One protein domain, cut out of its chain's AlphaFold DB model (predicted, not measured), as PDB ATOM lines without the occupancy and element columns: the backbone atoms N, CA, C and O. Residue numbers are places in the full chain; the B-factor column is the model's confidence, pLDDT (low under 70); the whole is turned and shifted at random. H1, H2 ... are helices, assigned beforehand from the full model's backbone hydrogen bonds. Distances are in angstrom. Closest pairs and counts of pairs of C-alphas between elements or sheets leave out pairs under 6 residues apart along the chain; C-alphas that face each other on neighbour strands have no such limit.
ATOM      1  N   THR A  65     312.777 282.893 312.752       93.06
ATOM      2  CA  THR A  65     313.396 281.582 312.956       93.06
ATOM      3  C   THR A  65     312.727 280.508 312.107       93.06
ATOM      4  O   THR A  65     311.531 280.569 311.797       93.06
ATOM      5  N   VAL A  66     313.522 279.524 311.699       91.38
ATOM      6  CA  VAL A  66     313.095 278.374 310.909       91.38
ATOM      7  C   VAL A  66     312.382 277.386 311.821       91.38
ATOM      8  O   VAL A  66     312.963 276.892 312.781       91.38
ATOM      9  N   THR A  67     311.130 277.049 311.518       89.50
ATOM     10  CA  THR A  67     310.394 276.027 312.284       89.50
ATOM     11  C   THR A  67     310.541 274.630 311.691       89.50
ATOM     12  O   THR A  67     310.503 273.642 312.415       89.50
ATOM     13  N   GLN A  68     310.663 274.538 310.365       86.50
ATOM     14  CA  GLN A  68     310.721 273.281 309.625       86.50
ATOM     15  C   GLN A  68     311.404 273.498 308.271       86.50
ATOM     16  O   GLN A  68     311.305 274.575 307.681       86.50
ATOM     17  N   VAL A  69     312.074 272.456 307.778       86.81
ATOM     18  CA  VAL A  69     312.697 272.417 306.454       86.81
ATOM     19  C   VAL A  69     312.206 271.168 305.734       86.81
ATOM     20  O   VAL A  69     312.611 270.061 306.069       86.81
ATOM     21  N   ASP A  70     311.352 271.348 304.727       85.44
ATOM     22  CA  ASP A  70     310.933 270.256 303.843       85.44
ATOM     23  C   ASP A  70     311.521 270.465 302.458       85.44
ATOM     24  O   ASP A  70     311.066 271.356 301.740       85.44
ATOM     25  N   VAL A  71     312.468 269.618 302.059       85.31
ATOM     26  CA  VAL A  71     313.011 269.601 300.696       85.31
ATOM     27  C   VAL A  71     312.634 268.288 300.024       85.31
ATOM     28  O   VAL A  71     312.769 267.210 300.593       85.31
ATOM     29  N   THR A  72     312.134 268.365 298.793       86.94
ATOM     30  CA  THR A  72     311.757 267.187 298.005       86.94
ATOM     31  C   THR A  72     312.391 267.278 296.630       86.94
ATOM     32  O   THR A  72     312.174 268.256 295.910       86.94
ATOM     33  N   LEU A  73     313.141 266.240 296.264       87.75
ATOM     34  CA  LEU A  73     313.728 266.079 294.943       87.75
ATOM     35  C   LEU A  73     312.888 265.103 294.113       87.75
ATOM     36  O   LEU A  73     312.513 264.029 294.576       87.75
ATOM     37  N   THR A  74     312.584 265.485 292.877       85.88
ATOM     38  CA  THR A  74     311.728 264.717 291.962       85.88
ATOM     39  C   THR A  74     312.335 264.691 290.564       85.88
ATOM     40  O   THR A  74     313.028 265.634 290.189       85.88
ATOM     41  N   GLY A  75     312.007 263.674 289.766       87.25
ATOM     42  CA  GLY A  75     312.516 263.505 288.399       87.25
ATOM     43  C   GLY A  75     313.529 262.367 288.286       87.25
ATOM     44  O   GLY A  75     313.800 261.670 289.262       87.25
ATOM     45  N   SER A  76     314.079 262.168 287.087       87.38
ATOM     46  CA  SER A  76     314.984 261.048 286.779       87.38
ATOM     47  C   SER A  76     316.332 261.130 287.497       87.38
ATOM     48  O   SER A  76     316.922 260.100 287.792       87.38
ATOM     49  N   GLY A  77     316.794 262.335 287.837       86.38
ATOM     50  CA  GLY A  77     318.027 262.532 288.601       86.38
ATOM     51  C   GLY A  77     317.898 262.278 290.106       86.38
ATOM     52  O   GLY A  77     318.898 262.365 290.806       86.38
ATOM     53  N   LYS A  78     316.701 261.984 290.639       89.19
ATOM     54  CA  LYS A  78     316.462 262.005 292.094       89.19
ATOM     55  C   LYS A  78     317.326 261.024 292.891       89.19
ATOM     56  O   LYS A  78     317.678 261.334 294.018       89.19
ATOM     57  N   ASP A  79     317.659 259.870 292.317       92.25
ATOM     58  CA  ASP A  79     318.408 258.806 293.000       92.25
ATOM     59  C   ASP A  79     319.920 258.876 292.710       92.25
ATOM     60  O   ASP A  79     320.679 258.015 293.151       92.25
ATOM     61  N   LEU A  80     320.378 259.892 291.966       94.06
ATOM     62  CA  LEU A  80     321.801 260.080 291.694       94.06
ATOM     63  C   LEU A  80     322.519 260.572 292.949       94.06
ATOM     64  O   LEU A  80     322.049 261.474 293.648       94.06
ATOM     65  N   ARG A  81     323.700 259.999 293.190       95.94
ATOM     66  CA  ARG A  81     324.501 260.265 294.385       95.94
ATOM     67  C   ARG A  81     324.819 261.750 294.566       95.94
ATOM     68  O   ARG A  81     324.640 262.254 295.666       95.94
ATOM     69  N   ASP A  82     325.176 262.460 293.495       94.19
ATOM     70  CA  ASP A  82     325.495 263.894 293.549       94.19
ATOM     71  C   ASP A  82     324.361 264.743 294.139       94.19
ATOM     72  O   ASP A  82     324.605 265.734 294.826       94.19
ATOM     73  N   PHE A  83     323.105 264.365 293.889       94.38
ATOM     74  CA  PHE A  83     321.965 265.055 294.479       94.38
ATOM     75  C   PHE A  83     321.673 264.594 295.905       94.38
ATOM     76  O   PHE A  83     321.325 265.424 296.743       94.38
ATOM     77  N   GLN A  84     321.816 263.299 296.194       95.00
ATOM     78  CA  GLN A  84     321.622 262.759 297.542       95.00
ATOM     79  C   GLN A  84     322.614 263.367 298.542       95.00
ATOM     80  O   GLN A  84     322.208 263.747 299.639       95.00
ATOM     81  N   ASP A  85     323.870 263.561 298.135       95.25
ATOM     82  CA  ASP A  85     324.908 264.180 298.966       95.25
ATOM     83  C   ASP A  85     324.550 265.636 299.330       95.25
ATOM     84  O   ASP A  85     324.730 266.059 300.473       95.25
ATOM     85  N   ILE A  86     323.965 266.398 298.395       93.88
ATOM     86  CA  ILE A  86     323.464 267.756 298.675       93.88
ATOM     87  C   ILE A  86     322.261 267.696 299.622       93.88
ATOM     88  O   ILE A  86     322.205 268.438 300.599       93.88
ATOM     89  N   MET A  87     321.305 266.800 299.362       92.69
ATOM     90  CA  MET A  87     320.080 266.655 300.159       92.69
ATOM     91  C   MET A  87     320.343 266.195 301.600       92.69
ATOM     92  O   MET A  87     319.547 266.507 302.485       92.69
ATOM     93  N   ALA A  88     321.455 265.498 301.846       93.88
ATOM     94  CA  ALA A  88     321.880 265.082 303.179       93.88
ATOM     95  C   ALA A  88     322.291 266.260 304.082       93.88
ATOM     96  O   ALA A  88     322.317 266.109 305.302       93.88
ATOM     97  N   THR A  89     322.586 267.429 303.501       92.06
ATOM     98  CA  THR A  89     322.981 268.638 304.237       92.06
ATOM     99  C   THR A  89     321.992 269.773 303.946       92.06
ATOM    100  O   THR A  89     322.243 270.609 303.073       92.06
ATOM    101  N   PRO A  90     320.830 269.805 304.627       90.12
ATOM    102  CA  PRO A  90     319.840 270.857 304.426       90.12
ATOM    103  C   PRO A  90     320.393 272.237 304.827       90.12
ATOM    104  O   PRO A  90     321.282 272.331 305.672       90.12
ATOM    105  N   PRO A  91     319.855 273.332 304.255       92.56
ATOM    106  CA  PRO A  91     320.387 274.678 304.477       92.56
ATOM    107  C   PRO A  91     320.163 275.226 305.893       92.56
ATOM    108  O   PRO A  91     320.808 276.207 306.253       92.56
ATOM    109  N   TYR A  92     319.247 274.635 306.667       94.25
ATOM    110  CA  TYR A  92     318.898 275.075 308.020       94.25
ATOM    111  C   TYR A  92     318.480 273.898 308.901       94.25
ATOM    112  O   TYR A  92     318.013 272.867 308.404       94.25
ATOM    113  N   HIS A  93     318.532 274.127 310.208       92.62
ATOM    114  CA  HIS A  93     317.902 273.328 311.249       92.62
ATOM    115  C   HIS A  93     316.757 274.117 311.910       92.62
ATOM    116  O   HIS A  93     316.758 275.353 311.896       92.62
ATOM    117  N   PRO A  94     315.759 273.439 312.505       90.75
ATOM    118  CA  PRO A  94     314.756 274.110 313.323       90.75
ATOM    119  C   PRO A  94     315.400 274.933 314.448       90.75
ATOM    120  O   PRO A  94     316.249 274.429 315.181       90.75
ATOM    121  N   GLY A  95     314.976 276.186 314.590       91.62
ATOM    122  CA  GLY A  95     315.526 277.161 315.532       91.62
ATOM    123  C   GLY A  95     316.561 278.115 314.929       91.62
ATOM    124  O   GLY A  95     316.793 279.174 315.512       91.62
ATOM    125  N   ASP A  96     317.124 277.807 313.758       94.38
ATOM    126  CA  ASP A  96     318.057 278.709 313.076       94.38
ATOM    127  C   ASP A  96     317.368 280.019 312.668       94.38
ATOM    128  O   ASP A  96     316.182 280.045 312.337       94.38
ATOM    129  N   VAL A  97     318.122 281.120 312.629       94.25
ATOM    130  CA  VAL A  97     317.645 282.371 312.023       94.25
ATOM    131  C   VAL A  97     317.593 282.216 310.503       94.25
ATOM    132  O   VAL A  97     318.536 281.717 309.884       94.25
ATOM    133  N   LEU A  98     316.513 282.698 309.887       93.75
ATOM    134  CA  LEU A  98     316.306 282.666 308.441       93.75
ATOM    135  C   LEU A  98     317.174 283.706 307.711       93.75
ATOM    136  O   LEU A  98     316.689 284.719 307.213       93.75
ATOM    137  N   VAL A  99     318.474 283.448 307.622       94.88
ATOM    138  CA  VAL A  99     319.385 284.188 306.736       94.88
ATOM    139  C   VAL A  99     319.252 283.613 305.329       94.88
ATOM    140  O   VAL A  99     319.293 282.406 305.184       94.88
ATOM    141  N   HIS A 100     319.126 284.417 304.274       92.75
ATOM    142  CA  HIS A 100     318.844 283.907 302.915       92.75
ATOM    143  C   HIS A 100     320.008 283.139 302.282       92.75
ATOM    144  O   HIS A 100     319.791 282.275 301.431       92.75
ATOM    145  N   LYS A 101     321.247 283.456 302.674       95.19
ATOM    146  CA  LYS A 101     322.454 282.925 302.031       95.19
ATOM    147  C   LYS A 101     322.513 281.384 302.003       95.19
ATOM    148  O   LYS A 101     322.700 280.860 300.907       95.19
ATOM    149  N   PRO A 102     322.315 280.648 303.114       94.31
ATOM    150  CA  PRO A 102     322.295 279.185 303.092       94.31
ATOM    151  C   PRO A 102     321.290 278.586 302.099       94.31
ATOM    152  O   PRO A 102     321.637 277.668 301.356       94.31
ATOM    153  N   TYR A 103     320.069 279.126 302.016       92.88
ATOM    154  CA  TYR A 103     319.077 278.679 301.028       92.88
ATOM    155  C   TYR A 103     319.534 278.924 299.589       92.88
ATOM    156  O   TYR A 103     319.425 278.031 298.744       92.88
ATOM    157  N   GLU A 104     320.055 280.117 299.301       93.56
ATOM    158  CA  GLU A 104     320.537 280.457 297.962       93.56
ATOM    159  C   GLU A 104     321.734 279.589 297.551       93.56
ATOM    160  O   GLU A 104     321.764 279.089 296.424       93.56
ATOM    161  N   ASP A 105     322.668 279.331 298.468       95.38
ATOM    162  CA  ASP A 105     323.824 278.463 298.233       95.38
ATOM    163  C   ASP A 105     323.394 277.007 297.983       95.38
ATOM    164  O   ASP A 105     323.876 276.372 297.038       95.38
ATOM    165  N   PHE A 106     322.439 276.495 298.768       94.56
ATOM    166  CA  PHE A 106     321.864 275.156 298.606       94.56
ATOM    167  C   PHE A 106     321.158 274.998 297.251       94.56
ATOM    168  O   PHE A 106     321.458 274.077 296.484       94.56
ATOM    169  N   LYS A 107     320.281 275.947 296.897       92.06
ATOM    170  CA  LYS A 107     319.600 275.988 295.593       92.06
ATOM    171  C   LYS A 107     320.606 276.063 294.444       92.06
ATOM    172  O   LYS A 107     320.465 275.351 293.451       92.06
ATOM    173  N   ALA A 108     321.635 276.898 294.573       94.12
ATOM    174  CA  ALA A 108     322.676 277.025 293.563       94.12
ATOM    175  C   ALA A 108     323.498 275.735 293.419       94.12
ATOM    176  O   ALA A 108     323.881 275.394 292.301       94.12
ATOM    177  N   SER A 109     323.735 275.001 294.512       94.56
ATOM    178  CA  SER A 109     324.379 273.683 294.474       94.56
ATOM    179  C   SER A 109     323.573 272.699 293.629       94.56
ATOM    180  O   SER A 109     324.098 272.150 292.661       94.56
ATOM    181  N   LEU A 110     322.268 272.581 293.899       93.00
ATOM    182  CA  LEU A 110     321.368 271.737 293.110       93.00
ATOM    183  C   LEU A 110     321.349 272.144 291.626       93.00
ATOM    184  O   LEU A 110     321.399 271.278 290.755       93.00
ATOM    185  N   SER A 111     321.309 273.448 291.323       92.50
ATOM    186  CA  SER A 111     321.311 273.946 289.936       92.50
ATOM    187  C   SER A 111     322.596 273.597 289.204       92.50
ATOM    188  O   SER A 111     322.551 273.176 288.051       92.50
ATOM    189  N   ARG A 112     323.747 273.767 289.862       94.50
ATOM    190  CA  ARG A 112     325.046 273.429 289.275       94.50
ATOM    191  C   ARG A 112     325.147 271.934 288.997       94.50
ATOM    192  O   ARG A 112     325.510 271.568 287.885       94.50
ATOM    193  N   THR A 113     324.765 271.088 289.951       94.56
ATOM    194  CA  THR A 113     324.764 269.630 289.768       94.56
ATOM    195  C   THR A 113     323.831 269.203 288.639       94.56
ATOM    196  O   THR A 113     324.235 268.421 287.783       94.56
ATOM    197  N   ALA A 114     322.623 269.769 288.569       92.31
ATOM    198  CA  ALA A 114     321.700 269.504 287.469       92.31
ATOM    199  C   ALA A 114     322.314 269.855 286.112       92.31
ATOM    200  O   ALA A 114     322.373 268.993 285.240       92.31
ATOM    201  N   ASN A 115     322.850 271.068 285.966       93.06
ATOM    202  CA  ASN A 115     323.467 271.510 284.718       93.06
ATOM    203  C   ASN A 115     324.657 270.625 284.313       93.06
ATOM    204  O   ASN A 115     324.759 270.244 283.150       93.06
ATOM    205  N   ASN A 116     325.521 270.259 285.264       94.69
ATOM    206  CA  ASN A 116     326.686 269.406 285.004       94.69
ATOM    207  C   ASN A 116     326.292 268.007 284.511       94.69
ATOM    208  O   ASN A 116     327.004 267.410 283.710       94.69
ATOM    209  N   LEU A 117     325.153 267.498 284.979       93.69
ATOM    210  CA  LEU A 117     324.615 266.193 284.607       93.69
ATOM    211  C   LEU A 117     323.629 266.262 283.424       93.69
ATOM    212  O   LEU A 117     323.024 265.252 283.070       93.69
ATOM    213  N   GLY A 118     323.447 267.436 282.810       92.50
ATOM    214  CA  GLY A 118     322.548 267.630 281.667       92.50
ATOM    215  C   GLY A 118     321.056 267.703 282.020       92.50
ATOM    216  O   GLY A 118     320.210 267.596 281.133       92.50
ATOM    217  N   PHE A 119     320.708 267.898 283.293       89.06
ATOM    218  CA  PHE A 119     319.333 268.116 283.737       89.06
ATOM    219  C   PHE A 119     318.969 269.600 283.759       89.06
ATOM    220  O   PHE A 119     319.741 270.452 284.192       89.06
ATOM    221  N   LEU A 120     317.722 269.896 283.395       84.19
ATOM    222  CA  LEU A 120     317.116 271.201 283.631       84.19
ATOM    223  C   LEU A 120     316.413 271.197 284.987       84.19
ATOM    224  O   LEU A 120     315.471 270.434 285.209       84.19
ATOM    225  N   MET A 121     316.847 272.080 285.884       79.56
ATOM    226  CA  MET A 121     316.176 272.295 287.160       79.56
ATOM    227  C   MET A 121     315.180 273.453 287.053       79.56
ATOM    228  O   MET A 121     315.476 274.516 286.511       79.56
ATOM    229  N   ARG A 122     313.984 273.253 287.600       79.06
ATOM    230  CA  ARG A 122     312.973 274.297 287.804       79.06
ATOM    231  C   ARG A 122     312.696 274.352 289.319       79.06
ATOM    232  O   ARG A 122     312.921 273.377 290.020       79.06
ATOM    233  N   ASN A 123     312.240 275.475 289.853       69.25
ATOM    234  CA  ASN A 123     311.806 275.588 291.253       69.25
ATOM    235  C   ASN A 123     310.294 275.870 291.265       69.25
ATOM    236  O   ASN A 123     309.836 276.650 290.426       69.25
ATOM    237  N   THR A 124     309.503 275.256 292.155       60.38
ATOM    238  CA  THR A 124     308.049 275.508 292.224       60.38
ATOM    239  C   THR A 124     307.548 275.746 293.634       60.38
ATOM    240  O   THR A 124     307.998 275.135 294.592       60.38
ATOM    241  N   ARG A 125     306.527 276.602 293.741       46.34
ATOM    242  CA  ARG A 125     305.747 276.767 294.970       46.34
ATOM    243  C   ARG A 125     304.892 275.519 295.246       46.34
ATOM    244  O   ARG A 125     304.476 274.851 294.296       46.34
ATOM    245  N   PRO A 126     304.557 275.230 296.515       39.09
ATOM    246  CA  PRO A 126     303.643 274.142 296.854       39.09
ATOM    247  C   PRO A 126     302.284 274.315 296.151       39.09
ATOM    248  O   PRO A 126     301.726 275.410 296.132       39.09
ATOM    249  N   GLY A 127     301.757 273.227 295.576       37.56
ATOM    250  CA  GLY A 127     300.408 273.169 294.991       37.56
ATOM    251  C   GLY A 127     300.323 273.016 293.468       37.56
ATOM    252  O   GLY A 127     299.221 272.867 292.948       37.56
ATOM    253  N   LYS A 128     301.441 273.002 292.730       31.55
ATOM    254  CA  LYS A 128     301.453 272.632 291.302       31.55
ATOM    255  C   LYS A 128     302.611 271.678 291.024       31.55
ATOM    256  O   LYS A 128     303.727 271.949 291.447       31.55
ATOM    257  N   SER A 129     302.318 270.553 290.370       34.19
ATOM    258  CA  SER A 129     303.216 269.406 290.187       34.19
ATOM    259  C   SER A 129     304.678 269.769 289.920       34.19
ATOM    260  O   SER A 129     305.008 270.364 288.889       34.19
ATOM    261  N   GLY A 130     305.506 269.296 290.857       37.19
ATOM    262  CA  GLY A 130     306.951 269.122 290.792       37.19
ATOM    263  C   GLY A 130     307.752 270.398 290.977       37.19
ATOM    264  O   GLY A 130     307.648 271.249 290.101       37.19
ATOM    265  N   LEU A 131     308.603 270.405 292.025       42.25
ATOM    266  CA  LEU A 131     309.924 271.052 292.211       42.25
ATOM    267  C   LEU A 131     310.119 271.733 293.575       42.25
ATOM    268  O   LEU A 131     309.169 272.232 294.170       42.25
ATOM    269  N   ILE A 132     311.379 271.680 294.030       37.78
ATOM    270  CA  ILE A 132     311.978 272.108 295.310       37.78
ATOM    271  C   ILE A 132     310.992 272.778 296.275       37.78
ATOM    272  O   ILE A 132     310.620 273.940 296.140       37.78
ATOM    273  N   ARG A 133     310.612 272.025 297.310       43.00
ATOM    274  CA  ARG A 133     309.922 272.554 298.486       43.00
ATOM    275  C   ARG A 133     310.970 273.196 299.401       43.00
ATOM    276  O   ARG A 133     312.065 272.666 299.564       43.00
ATOM    277  N   THR A 134     310.653 274.353 299.966       40.59
ATOM    278  CA  THR A 134     311.273 274.840 301.207       40.59
ATOM    279  C   THR A 134     310.232 275.720 301.897       40.59
ATOM    280  O   THR A 134     310.236 276.939 301.724       40.59
ATOM    281  N   PRO A 135     309.234 275.135 302.584       36.28
ATOM    282  CA  PRO A 135     308.302 275.916 303.374       36.28
ATOM    283  C   PRO A 135     309.039 276.396 304.624       36.28
ATOM    284  O   PRO A 135     309.029 275.730 305.651       36.28
ATOM    285  N   VAL A 136     309.680 277.560 304.547       46.06
ATOM    286  CA  VAL A 136     310.055 278.273 305.766       46.06
ATOM    287  C   VAL A 136     308.802 278.989 306.245       46.06
ATOM    288  O   VAL A 136     308.411 280.014 305.690       46.06
ATOM    289  N   ARG A 137     308.111 278.408 307.229       44.41
ATOM    290  CA  ARG A 137     307.069 279.134 307.953       44.41
ATOM    291  C   ARG A 137     307.761 280.044 308.965       44.41
ATOM    292  O   ARG A 137     308.456 279.515 309.831       44.41
ATOM    293  N   PRO A 138     307.600 281.376 308.881       44.69
ATOM    294  CA  PRO A 138     308.065 282.245 309.945       44.69
ATOM    295  C   PRO A 138     307.293 281.900 311.219       44.69
ATOM    296  O   PRO A 138     306.061 281.958 311.248       44.69
ATOM    297  N   GLY A 139     308.012 281.514 312.272       41.44
ATOM    298  CA  GLY A 139     307.432 281.425 313.605       41.44
ATOM    299  C   GLY A 139     307.017 282.822 314.063       41.44
ATOM    300  O   GLY A 139     307.855 283.575 314.544       41.44
ATOM    301  N   GLY A 140     305.740 283.178 313.891       41.75
ATOM    302  CA  GLY A 140     305.157 284.376 314.507       41.75
ATOM    303  C   GLY A 140     304.857 285.577 313.605       41.75
ATOM    304  O   GLY A 140     304.766 286.681 314.126       41.75
ATOM    305  N   ALA A 141     304.632 285.399 312.300       37.16
ATOM    306  CA  ALA A 141     303.969 286.424 311.487       37.16
ATOM    307  C   ALA A 141     302.723 285.822 310.831       37.16
ATOM    308  O   ALA A 141     302.819 284.953 309.965       37.16
ATOM    309  N   ALA A 142     301.552 286.250 311.300       31.81
ATOM    310  CA  ALA A 142     300.276 285.917 310.692       31.81
ATOM    311  C   ALA A 142     300.207 286.513 309.278       31.81
ATOM    312  O   ALA A 142     300.230 287.732 309.137       31.81
ATOM    313  N   PHE A 143     300.099 285.646 308.271       34.22
ATOM    314  CA  PHE A 143     299.508 285.916 306.959       34.22
ATOM    315  C   PHE A 143     298.831 284.641 306.455       34.22
ATOM    316  O   PHE A 143     299.450 283.554 306.575       34.22
TER     317      PHE A 143
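AT A GLANCE: This is residues 65 to 143 of the 143 residues of the protein "POTRA_TamA_1 domain-containing protein" of Candidatus Thiothrix singaporensis (UniProt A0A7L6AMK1). There is little regular structure here: a long helix, H2, and a short one, H1, lie side by side as a helical hairpin, and beside them residues 65 to 76 and 131 to 139 run lengthwise without named elements. Of 79 printed residues, 24 are in the two named helices, H1 then H2, with no named strand: all helix by class. The whole is compact, with a radius of gyration of the C-alphas of 13.2 A, yet elongated, spanning 40 by 25 by 17 A.

HOW THE PARTS SIT: Start at H2, residues 100 to 116, where every O i to N i+4 pair is within hydrogen-bond range. H1, residues 81 to 87, with 2 of 3 such pairs, touches residues 106 to 113 of H2 alone; the closest C-alphas, Phe 83 and Leu 110, are 6.8 A apart. They run opposite ways at a shallow tilt of 13 degrees.

IN THESE COORDINATES: Find C-alpha 100 at (318.844, 283.907, 302.915); from there H2 runs 24.3 A to C-alpha 116 at (326.686, 269.406, 285.004). H1 begins at C-alpha 81, (324.501, 260.265, 294.385), and spans 9.7 A.

THE WHOLE: The farthest C-alphas, Gly 118 and Ala 142, are 40.9 A apart. The printed part has no cut, and H1 to H2 is a long link of 12 residues. Look for pLDDT under 70 at residues 123 to 143.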